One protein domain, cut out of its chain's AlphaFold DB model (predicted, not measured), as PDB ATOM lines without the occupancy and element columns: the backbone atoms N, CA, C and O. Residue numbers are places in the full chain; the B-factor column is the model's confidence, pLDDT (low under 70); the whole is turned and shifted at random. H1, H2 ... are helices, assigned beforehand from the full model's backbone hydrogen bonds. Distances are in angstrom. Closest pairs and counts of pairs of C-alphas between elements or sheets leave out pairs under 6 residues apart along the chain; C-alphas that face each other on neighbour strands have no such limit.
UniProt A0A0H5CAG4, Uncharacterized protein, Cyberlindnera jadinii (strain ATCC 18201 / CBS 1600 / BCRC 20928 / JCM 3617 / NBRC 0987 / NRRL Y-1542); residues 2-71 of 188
ATOM      1  N   ASN A   2     -35.165 -49.895  84.300       79.12
ATOM      2  CA  ASN A   2     -36.341 -49.535  85.100       79.12
ATOM      3  C   ASN A   2     -36.450 -48.011  85.226       79.12
ATOM      4  O   ASN A   2     -36.371 -47.466  86.326       79.12
ATOM      5  N   ASP A   3     -36.592 -47.323  84.095       86.56
ATOM      6  CA  ASP A   3     -36.627 -45.857  84.064       86.56
ATOM      7  C   ASP A   3     -37.831 -45.307  84.848       86.56
ATOM      8  O   ASP A   3     -37.722 -44.300  85.546       86.56
ATOM      9  N   ASP A   4     -38.952 -46.034  84.857       90.38
ATOM     10  CA  ASP A   4     -40.137 -45.663  85.633       90.38
ATOM     11  C   ASP A   4     -39.865 -45.633  87.143       90.38
ATOM     12  O   ASP A   4     -40.292 -44.691  87.810       90.38
ATOM     13  N   ALA A   5     -39.098 -46.589  87.676       91.56
ATOM     14  CA  ALA A   5     -38.748 -46.631  89.098       91.56
ATOM     15  C   ALA A   5     -37.847 -45.450  89.501       91.56
ATOM     16  O   ALA A   5     -38.050 -44.825  90.538       91.56
ATOM     17  N   ILE A   6     -36.902 -45.074  88.638       93.94
ATOM     18  CA  ILE A   6     -36.032 -43.917  88.883       93.94
ATOM     19  C   ILE A   6     -36.854 -42.622  88.861       93.94
ATOM     20  O   ILE A   6     -36.667 -41.738  89.699       93.94
ATOM     21  N   THR A   7     -37.807 -42.492  87.932       95.00
ATOM     22  CA  THR A   7     -38.644 -41.285  87.872       95.00
ATOM     23  C   THR A   7     -39.597 -41.168  89.060       95.00
ATOM     24  O   THR A   7     -39.868 -40.048  89.498       95.00
ATOM     25  N   THR A   8     -40.122 -42.276  89.592       96.06
ATOM     26  CA  THR A   8     -40.992 -42.249  90.775       96.06
ATOM     27  C   THR A   8     -40.203 -41.894  92.028       96.06
ATOM     28  O   THR A   8     -40.642 -41.023  92.781       96.06
ATOM     29  N   GLU A   9     -39.012 -42.464  92.208       95.31
ATOM     30  CA  GLU A   9     -38.100 -42.101  93.295       95.31
ATOM     31  C   GLU A   9     -37.702 -40.626  93.228       95.31
ATOM     32  O   GLU A   9     -37.806 -39.914  94.227       95.31
ATOM     33  N   PHE A  10     -37.355 -40.120  92.041       96.62
ATOM     34  CA  PHE A  10     -37.038 -38.706  91.851       96.62
ATOM     35  C   PHE A  10     -38.225 -37.794  92.189       96.62
ATOM     36  O   PHE A  10     -38.068 -36.793  92.892       96.62
ATOM     37  N   LYS A  11     -39.436 -38.141  91.733       97.38
ATOM     38  CA  LYS A  11     -40.661 -37.391  92.061       97.38
ATOM     39  C   LYS A  11     -40.922 -37.386  93.565       97.38
ATOM     40  O   LYS A  11     -41.292 -36.347  94.109       97.38
ATOM     41  N   ASN A  12     -40.727 -38.517  94.235       97.56
ATOM     42  CA  ASN A  12     -40.898 -38.623  95.680       97.56
ATOM     43  C   ASN A  12     -39.849 -37.795  96.427       97.56
ATOM     44  O   ASN A  12     -40.217 -37.021  97.305       97.56
ATOM     45  N   ALA A  13     -38.580 -37.855  96.023       97.44
ATOM     46  CA  ALA A  13     -37.524 -37.025  96.595       97.44
ATOM     47  C   ALA A  13     -37.827 -35.526  96.433       97.44
ATOM     48  O   ALA A  13     -37.782 -34.773  97.406       97.44
ATOM     49  N   ALA A  14     -38.227 -35.092  95.233       97.69
ATOM     50  CA  ALA A  14     -38.598 -33.704  94.971       97.69
ATOM     51  C   ALA A  14     -39.785 -33.245  95.839       97.69
ATOM     52  O   ALA A  14     -39.774 -32.134  96.376       97.69
ATOM     53  N   ARG A  15     -40.792 -34.110  96.027       96.75
ATOM     54  CA  ARG A  15     -41.925 -33.844  96.926       96.75
ATOM     55  C   ARG A  15     -41.480 -33.714  98.378       96.75
ATOM     56  O   ARG A  15     -41.900 -32.768  99.038       96.75
ATOM     57  N   SER A  16     -40.616 -34.604  98.856       97.94
ATOM     58  CA  SER A  16     -40.080 -34.553 100.218       97.94
ATOM     59  C   SER A  16     -39.292 -33.269 100.470       97.94
ATOM     60  O   SER A  16     -39.482 -32.632 101.502       97.94
ATOM     61  N   VAL A  17     -38.475 -32.825  99.509       97.56
ATOM     62  CA  VAL A  17     -37.737 -31.552  99.605       97.56
ATOM     63  C   VAL A  17     -38.695 -30.361  99.666       97.56
ATOM     64  O   VAL A  17     -38.552 -29.491 100.527       97.56
ATOM     65  N   ALA A  18     -39.710 -30.328  98.799       97.12
ATOM     66  CA  ALA A  18     -40.717 -29.270  98.818       97.12
ATOM     67  C   ALA A  18     -41.514 -29.253 100.139       97.12
ATOM     68  O   ALA A  18     -41.774 -28.183 100.696       97.12
ATOM     69  N   ALA A  19     -41.865 -30.430 100.663       96.69
ATOM     70  CA  ALA A  19     -42.541 -30.578 101.945       96.69
ATOM     71  C   ALA A  19     -41.664 -30.098 103.108       96.69
ATOM     72  O   ALA A  19     -42.149 -29.350 103.957       96.69
ATOM     73  N   LEU A  20     -40.373 -30.446 103.113       97.06
ATOM     74  CA  LEU A  20     -39.414 -30.009 104.128       97.06
ATOM     75  C   LEU A  20     -39.286 -28.483 104.154       97.06
ATOM     76  O   LEU A  20     -39.334 -27.881 105.225       97.06
ATOM     77  N   TYR A  21     -39.173 -27.846 102.985       97.38
ATOM     78  CA  TYR A  21     -39.112 -26.387 102.899       97.38
ATOM     79  C   TYR A  21     -40.381 -25.745 103.463       97.38
ATOM     80  O   TYR A  21     -40.314 -24.856 104.313       97.38
ATOM     81  N   LYS A  22     -41.554 -26.244 103.054       96.44
ATOM     82  CA  LYS A  22     -42.836 -25.752 103.565       96.44
ATOM     83  C   LYS A  22     -42.924 -25.919 105.084       96.44
ATOM     84  O   LYS A  22     -43.245 -24.956 105.777       96.44
ATOM     85  N   LEU A  23     -42.582 -27.092 105.609       96.19
ATOM     86  CA  LEU A  23     -42.583 -27.366 107.044       96.19
ATOM     87  C   LEU A  23     -41.613 -26.448 107.799       96.19
ATOM     88  O   LEU A  23     -41.982 -25.886 108.823       96.19
ATOM     89  N   SER A  24     -40.409 -26.235 107.269       96.31
ATOM     90  CA  SER A  24     -39.413 -25.331 107.850       96.31
ATOM     91  C   SER A  24     -39.926 -23.891 107.936       96.31
ATOM     92  O   SER A  24     -39.790 -23.249 108.978       96.31
ATOM     93  N   THR A  25     -40.577 -23.389 106.879       94.56
ATOM     94  CA  THR A  25     -41.163 -22.038 106.892       94.56
ATOM     95  C   THR A  25     -42.300 -21.901 107.904       94.56
ATOM     96  O   THR A  25     -42.346 -20.908 108.630       94.56
ATOM     97  N   LEU A  26     -43.174 -22.910 108.008       94.69
ATOM     98  CA  LEU A  26     -44.261 -22.935 108.988       94.69
ATOM     99  C   LEU A  26     -43.720 -23.006 110.417       94.69
ATOM    100  O   LEU A  26     -44.141 -22.226 111.267       94.69
ATOM    101  N   ASN A  27     -42.742 -23.877 110.666       95.25
ATOM    102  CA  ASN A  27     -42.122 -24.014 111.977       95.25
ATOM    103  C   ASN A  27     -41.387 -22.728 112.378       95.25
ATOM    104  O   ASN A  27     -41.537 -22.250 113.492       95.25
ATOM    105  N   SER A  28     -40.678 -22.085 111.447       94.44
ATOM    106  CA  SER A  28     -40.022 -20.799 111.713       94.44
ATOM    107  C   SER A  28     -41.021 -19.701 112.086       94.44
ATOM    108  O   SER A  28     -40.724 -18.862 112.932       94.44
ATOM    109  N   ALA A  29     -42.201 -19.680 111.460       93.44
ATOM    110  CA  ALA A  29     -43.260 -18.741 111.817       93.44
ATOM    111  C   ALA A  29     -43.848 -19.057 113.203       93.44
ATOM    112  O   ALA A  29     -43.978 -18.144 114.018       93.44
ATOM    113  N   ALA A  30     -44.121 -20.334 113.486       94.69
ATOM    114  CA  ALA A  30     -44.641 -20.795 114.773       94.69
ATOM    115  C   ALA A  30     -43.670 -20.503 115.930       94.69
ATOM    116  O   ALA A  30     -44.069 -19.918 116.936       94.69
ATOM    117  N   MET A  31     -42.382 -20.812 115.756       94.62
ATOM    118  CA  MET A  31     -41.328 -20.536 116.739       94.62
ATOM    119  C   MET A  31     -41.189 -19.037 117.023       94.62
ATOM    120  O   MET A  31     -40.997 -18.646 118.170       94.62
ATOM    121  N   LYS A  32     -41.341 -18.170 116.010       94.12
ATOM    122  CA  LYS A  32     -41.350 -16.711 116.218       94.12
ATOM    123  C   LYS A  32     -42.554 -16.267 117.040       94.12
ATOM    124  O   LYS A  32     -42.381 -15.514 117.990       94.12
ATOM    125  N   SER A  33     -43.763 -16.722 116.696       95.00
ATOM    126  CA  SER A  33     -44.959 -16.380 117.477       95.00
ATOM    127  C   SER A  33     -44.881 -16.890 118.914       95.00
ATOM    128  O   SER A  33     -45.286 -16.171 119.820       95.00
ATOM    129  N   GLN A  34     -44.310 -18.080 119.121       96.38
ATOM    130  CA  GLN A  34     -44.081 -18.635 120.450       96.38
ATOM    131  C   GLN A  34     -43.079 -17.784 121.239       96.38
ATOM    132  O   GLN A  34     -43.393 -17.360 122.344       96.38
ATOM    133  N   GLY A  35     -41.932 -17.435 120.649       95.44
ATOM    134  CA  GLY A  35     -40.941 -16.580 121.311       95.44
ATOM    135  C   GLY A  35     -41.468 -15.176 121.644       95.44
ATOM    136  O   GLY A  35     -41.110 -14.611 122.676       95.44
ATOM    137  N   TYR A  36     -42.355 -14.606 120.819       96.31
ATOM    138  CA  TYR A  36     -43.033 -13.349 121.163       96.31
ATOM    139  C   TYR A  36     -43.998 -13.510 122.339       96.31
ATOM    140  O   TYR A  36     -44.083 -12.608 123.167       96.31
ATOM    141  N   LEU A  37     -44.713 -14.632 122.421       97.12
ATOM    142  CA  LEU A  37     -45.628 -14.911 123.524       97.12
ATOM    143  C   LEU A  37     -44.860 -15.083 124.840       97.12
ATOM    144  O   LEU A  37     -45.198 -14.421 125.814       97.12
ATOM    145  N   GLU A  38     -43.777 -15.859 124.835       96.31
ATOM    146  CA  GLU A  38     -42.874 -16.010 125.988       96.31
ATOM    147  C   GLU A  38     -42.317 -14.648 126.443       96.31
ATOM    148  O   GLU A  38     -42.311 -14.327 127.630       96.31
ATOM    149  N   CYS A  39     -41.939 -13.775 125.500       95.38
ATOM    150  CA  CYS A  39     -41.495 -12.417 125.818       95.38
ATOM    151  C   CYS A  39     -42.591 -11.568 126.488       95.38
ATOM    152  O   CYS A  39     -42.297 -10.778 127.388       95.38
ATOM    153  N   LEU A  40     -43.852 -11.715 126.068       96.69
ATOM    154  CA  LEU A  40     -44.980 -11.031 126.701       96.69
ATOM    155  C   LEU A  40     -45.259 -11.574 128.107       96.69
ATOM    156  O   LEU A  40     -45.592 -10.788 128.993       96.69
ATOM    157  N   GLU A  41     -45.119 -12.881 128.324       97.19
ATOM    158  CA  GLU A  41     -45.260 -13.503 129.645       97.19
ATOM    159  C   GLU A  41     -44.191 -13.000 130.619       97.19
ATOM    160  O   GLU A  41     -44.525 -12.580 131.732       97.19
ATOM    161  N   ASP A  42     -42.935 -12.941 130.175       95.88
ATOM    162  CA  ASP A  42     -41.830 -12.364 130.938       95.88
ATOM    163  C   ASP A  42     -42.093 -10.891 131.286       95.88
ATOM    164  O   ASP A  42     -41.953 -10.479 132.439       95.88
ATOM    165  N   LEU A  43     -42.527 -10.089 130.309       96.19
ATOM    166  CA  LEU A  43     -42.828  -8.674 130.526       96.19
ATOM    167  C   LEU A  43     -43.972  -8.487 131.530       96.19
ATOM    168  O   LEU A  43     -43.924  -7.618 132.404       96.19
ATOM    169  N   LEU A  44     -45.004  -9.319 131.426       96.75
ATOM    170  CA  LEU A  44     -46.146  -9.296 132.330       96.75
ATOM    171  C   LEU A  44     -45.747  -9.713 133.753       96.75
ATOM    172  O   LEU A  44     -46.284  -9.173 134.721       96.75
ATOM    173  N   MET A  45     -44.790 -10.628 133.896       96.88
ATOM    174  CA  MET A  45     -44.199 -11.001 135.180       96.88
ATOM    175  C   MET A  45     -43.410  -9.840 135.807       96.88
ATOM    176  O   MET A  45     -43.626  -9.546 136.979       96.88
ATOM    177  N   VAL A  46     -42.585  -9.125 135.038       97.00
ATOM    178  CA  VAL A  46     -41.832  -7.940 135.510       97.00
ATOM    179  C   VAL A  46     -42.775  -6.855 136.029       97.00
ATOM    180  O   VAL A  46     -42.580  -6.323 137.122       97.00
ATOM    181  N   ILE A  47     -43.852  -6.583 135.285       96.19
ATOM    182  CA  ILE A  47     -44.868  -5.599 135.680       96.19
ATOM    183  C   ILE A  47     -45.575  -6.032 136.972       96.19
ATOM    184  O   ILE A  47     -45.789  -5.209 137.859       96.19
ATOM    185  N   LYS A  48     -45.915  -7.320 137.115       97.12
ATOM    186  CA  LYS A  48     -46.518  -7.850 138.352       97.12
ATOM    187  C   LYS A  48     -45.587  -7.731 139.559       97.12
ATOM    188  O   LYS A  48     -46.070  -7.484 140.661       97.12
ATOM    189  N   SER A  49     -44.283  -7.891 139.352       96.25
ATOM    190  CA  SER A  49     -43.252  -7.729 140.384       96.25
ATOM    191  C   SER A  49     -42.938  -6.266 140.713       96.25
ATOM    192  O   SER A  49     -42.158  -6.012 141.628       96.25
ATOM    193  N   ASN A  50     -43.561  -5.301 140.019       94.75
ATOM    194  CA  ASN A  50     -43.305  -3.865 140.175       94.75
ATOM    195  C   ASN A  50     -41.835  -3.474 139.894       94.75
ATOM    196  O   ASN A  50     -41.322  -2.501 140.448       94.75
ATOM    197  N   GLU A  51     -41.155  -4.239 139.038       94.12
ATOM    198  CA  GLU A  51     -39.797  -3.949 138.577       94.12
ATOM    199  C   GLU A  51     -39.803  -2.941 137.415       94.12
ATOM    200  O   GLU A  51     -40.784  -2.822 136.674       94.12
ATOM    201  N   ASP A  52     -38.692  -2.222 137.226       95.12
ATOM    202  CA  ASP A  52     -38.538  -1.315 136.087       95.12
ATOM    203  C   ASP A  52     -38.329  -2.105 134.785       95.12
ATOM    204  O   ASP A  52     -37.292  -2.735 134.545       95.12
ATOM    205  N   VAL A  53     -39.332  -2.028 133.912       94.56
ATOM    206  CA  VAL A  53     -39.342  -2.642 132.583       94.56
ATOM    207  C   VAL A  53     -38.174  -2.158 131.723       94.56
ATOM    208  O   VAL A  53     -37.626  -2.941 130.943       94.56
ATOM    209  N   GLN A  54     -37.780  -0.887 131.845       94.50
ATOM    210  CA  GLN A  54     -36.681  -0.339 131.056       94.50
ATOM    211  C   GLN A  54     -35.360  -1.002 131.445       94.50
ATOM    212  O   GLN A  54     -34.603  -1.441 130.574       94.50
ATOM    213  N   GLU A  55     -35.095  -1.109 132.746       94.62
ATOM    214  CA  GLU A  55     -33.894  -1.767 133.252       94.62
ATOM    215  C   GLU A  55     -33.883  -3.257 132.883       94.62
ATOM    216  O   GLU A  55     -32.869  -3.778 132.403       94.62
ATOM    217  N   TRP A  56     -35.027  -3.936 133.025       95.38
ATOM    218  CA  TRP A  56     -35.178  -5.329 132.613       95.38
ATOM    219  C   TRP A  56     -34.876  -5.527 131.122       95.38
ATOM    220  O   TRP A  56     -34.115  -6.429 130.766       95.38
ATOM    221  N   ALA A  57     -35.406  -4.665 130.251       95.38
ATOM    222  CA  ALA A  57     -35.202  -4.763 128.809       95.38
ATOM    223  C   ALA A  57     -33.728  -4.565 128.423       95.38
ATOM    224  O   ALA A  57     -33.206  -5.307 127.588       95.38
ATOM    225  N   LEU A  58     -33.032  -3.611 129.052       94.88
ATOM    226  CA  LEU A  58     -31.596  -3.399 128.841       94.88
ATOM    227  C   LEU A  58     -30.777  -4.618 129.282       94.88
ATOM    228  O   LEU A  58     -29.911  -5.085 128.538       94.88
ATOM    229  N   ARG A  59     -31.094  -5.180 130.454       94.50
ATOM    230  CA  ARG A  59     -30.457  -6.397 130.975       94.50
ATOM    231  C   ARG A  59     -30.687  -7.590 130.047       94.50
ATOM    232  O   ARG A  59     -29.743  -8.314 129.730       94.50
ATOM    233  N   LYS A  60     -31.922  -7.780 129.569       94.12
ATOM    234  CA  LYS A  60     -32.270  -8.853 128.630       94.12
ATOM    235  C   LYS A  60     -31.601  -8.691 127.277       94.12
ATOM    236  O   LYS A  60     -31.110  -9.678 126.736       94.12
ATOM    237  N   LYS A  61     -31.523  -7.468 126.750       91.81
ATOM    238  CA  LYS A  61     -30.810  -7.179 125.503       91.81
ATOM    239  C   LYS A  61     -29.337  -7.580 125.605       91.81
ATOM    240  O   LYS A  61     -28.864  -8.327 124.755       91.81
ATOM    241  N   LEU A  62     -28.652  -7.168 126.674       93.25
ATOM    242  CA  LEU A  62     -27.254  -7.543 126.906       93.25
ATOM    243  C   LEU A  62     -27.088  -9.065 127.039       93.25
ATOM    244  O   LEU A  62     -26.147  -9.640 126.493       93.25
ATOM    245  N   GLN A  63     -28.021  -9.734 127.727       92.44
ATOM    246  CA  GLN A  63     -28.018 -11.192 127.850       92.44
ATOM    247  C   GLN A  63     -28.132 -11.881 126.481       92.44
ATOM    248  O   GLN A  63     -27.409 -12.841 126.224       92.44
ATOM    249  N   LEU A  64     -29.016 -11.399 125.605       89.06
ATOM    250  CA  LEU A  64     -29.224 -11.967 124.271       89.06
ATOM    251  C   LEU A  64     -28.041 -11.702 123.335       89.06
ATOM    252  O   LEU A  64     -27.633 -12.612 122.616       89.06
ATOM    253  N   GLU A  65     -27.464 -10.500 123.367       88.31
ATOM    254  CA  GLU A  65     -26.256 -10.159 122.601       88.31
ATOM    255  C   GLU A  65     -25.062 -11.030 123.030       88.31
ATOM    256  O   GLU A  65     -24.335 -11.550 122.186       88.31
ATOM    257  N   CYS A  66     -24.913 -11.293 124.333       81.31
ATOM    258  CA  CYS A  66     -23.876 -12.186 124.852       81.31
ATOM    259  C   CYS A  66     -24.123 -13.658 124.470       81.31
ATOM    260  O   CYS A  66     -23.209 -14.353 124.031       81.31
ATOM    261  N   ALA A  67     -25.370 -14.130 124.572       81.75
ATOM    262  CA  ALA A  67     -25.734 -15.506 124.230       81.75
ATOM    263  C   ALA A  67     -25.601 -15.819 122.729       81.75
ATOM    264  O   ALA A  67     -25.388 -16.972 122.361       81.75
ATOM    265  N   THR A  68     -25.726 -14.811 121.861       74.88
ATOM    266  CA  THR A  68     -25.638 -14.982 120.400       74.88
ATOM    267  C   THR A  68     -24.230 -14.792 119.834       74.88
ATOM    268  O   THR A  68     -24.034 -15.027 118.644       74.88
ATOM    269  N   GLY A  69     -23.238 -14.431 120.658       59.91
ATOM    270  CA  GLY A  69     -21.822 -14.384 120.264       59.91
ATOM    271  C   GLY A  69     -21.486 -13.399 119.135       59.91
ATOM    272  O   GLY A  69     -20.383 -13.452 118.593       59.91
ATOM    273  N   LEU A  70     -22.408 -12.509 118.761       60.19
ATOM    274  CA  LEU A  70     -22.185 -11.479 117.752       60.19
ATOM    275  C   LEU A  70     -21.706 -10.200 118.452       60.19
ATOM    276  O   LEU A  70     -22.433  -9.670 119.293       60.19
ATOM    277  N   PRO A  71     -20.505  -9.681 118.132       52.91
ATOM    278  CA  PRO A  71     -20.041  -8.437 118.721       52.91
ATOM    279  C   PRO A  71     -20.957  -7.295 118.280       52.91
ATOM    280  O   PRO A  71     -21.234  -7.122 117.088       52.91
TER     281      PRO A  71
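Overview. This is residues 2 to 71 of the 188 residues of an uncharacterized protein of Cyberlindnera jadinii (strain ATCC 18201 / CBS 1600 / BCRC 20928 / JCM 3617 / NBRC 0987 / NRRL Y-1542) (UniProt A0A0H5CAG4). One long, nearly straight helix, H1, makes the length of this model, and a much shorter helix, H2, folds back from its far end, so that the two meet at a corner as a narrow, lopsided V. Residues 2 to 41, of which 3 to 41 belong to H1, stand free, and so do residues 58 to 71, of which 58 to 67 belong to H2. The printed part has 70 residues with two named helices, H1 then H2, and no named strand; its class is all helix. The whole is extended, with a radius of gyration of the C-alphas of 22.0 A, and its C-alphas span 71 by 29 by 10 A.

Arrangement. Start with H1, residues 3 to 48, then look past the turn to H2, residues 53 to 67. They touch only at the corner by their link, H1 with residues 43 to 47 alone and H2 with residues 53 to 56 alone. Their closest C-alphas are those of Val 46 and Val 53, 6.5 A apart. The helices run opposite ways at a steep tilt of 36 degrees, only just past shallow. Their centres are 27.4 A apart. In H1 and H2 every O i to N i+4 pair is within hydrogen-bond range.

Along the chain. Find C-alpha 3 at (-36.627, -45.857, 84.064); from there H1 runs 67.0 A to C-alpha 48 at (-46.518, -7.850, 138.352). H2 begins at C-alpha 53 and runs 20.5 A to C-alpha 67 at (-25.734, -15.506, 124.230).

Size, cuts and confidence. Look at Asn 2 and Asn 50 for the two C-alphas farthest apart, 71.9 A. The printed part has no cut, and the link from H1 to H2, 4 residues, is tight. In the B-factor column the mean pLDDT of the printed part is 92.7, and residues 69 to 71 are under 70.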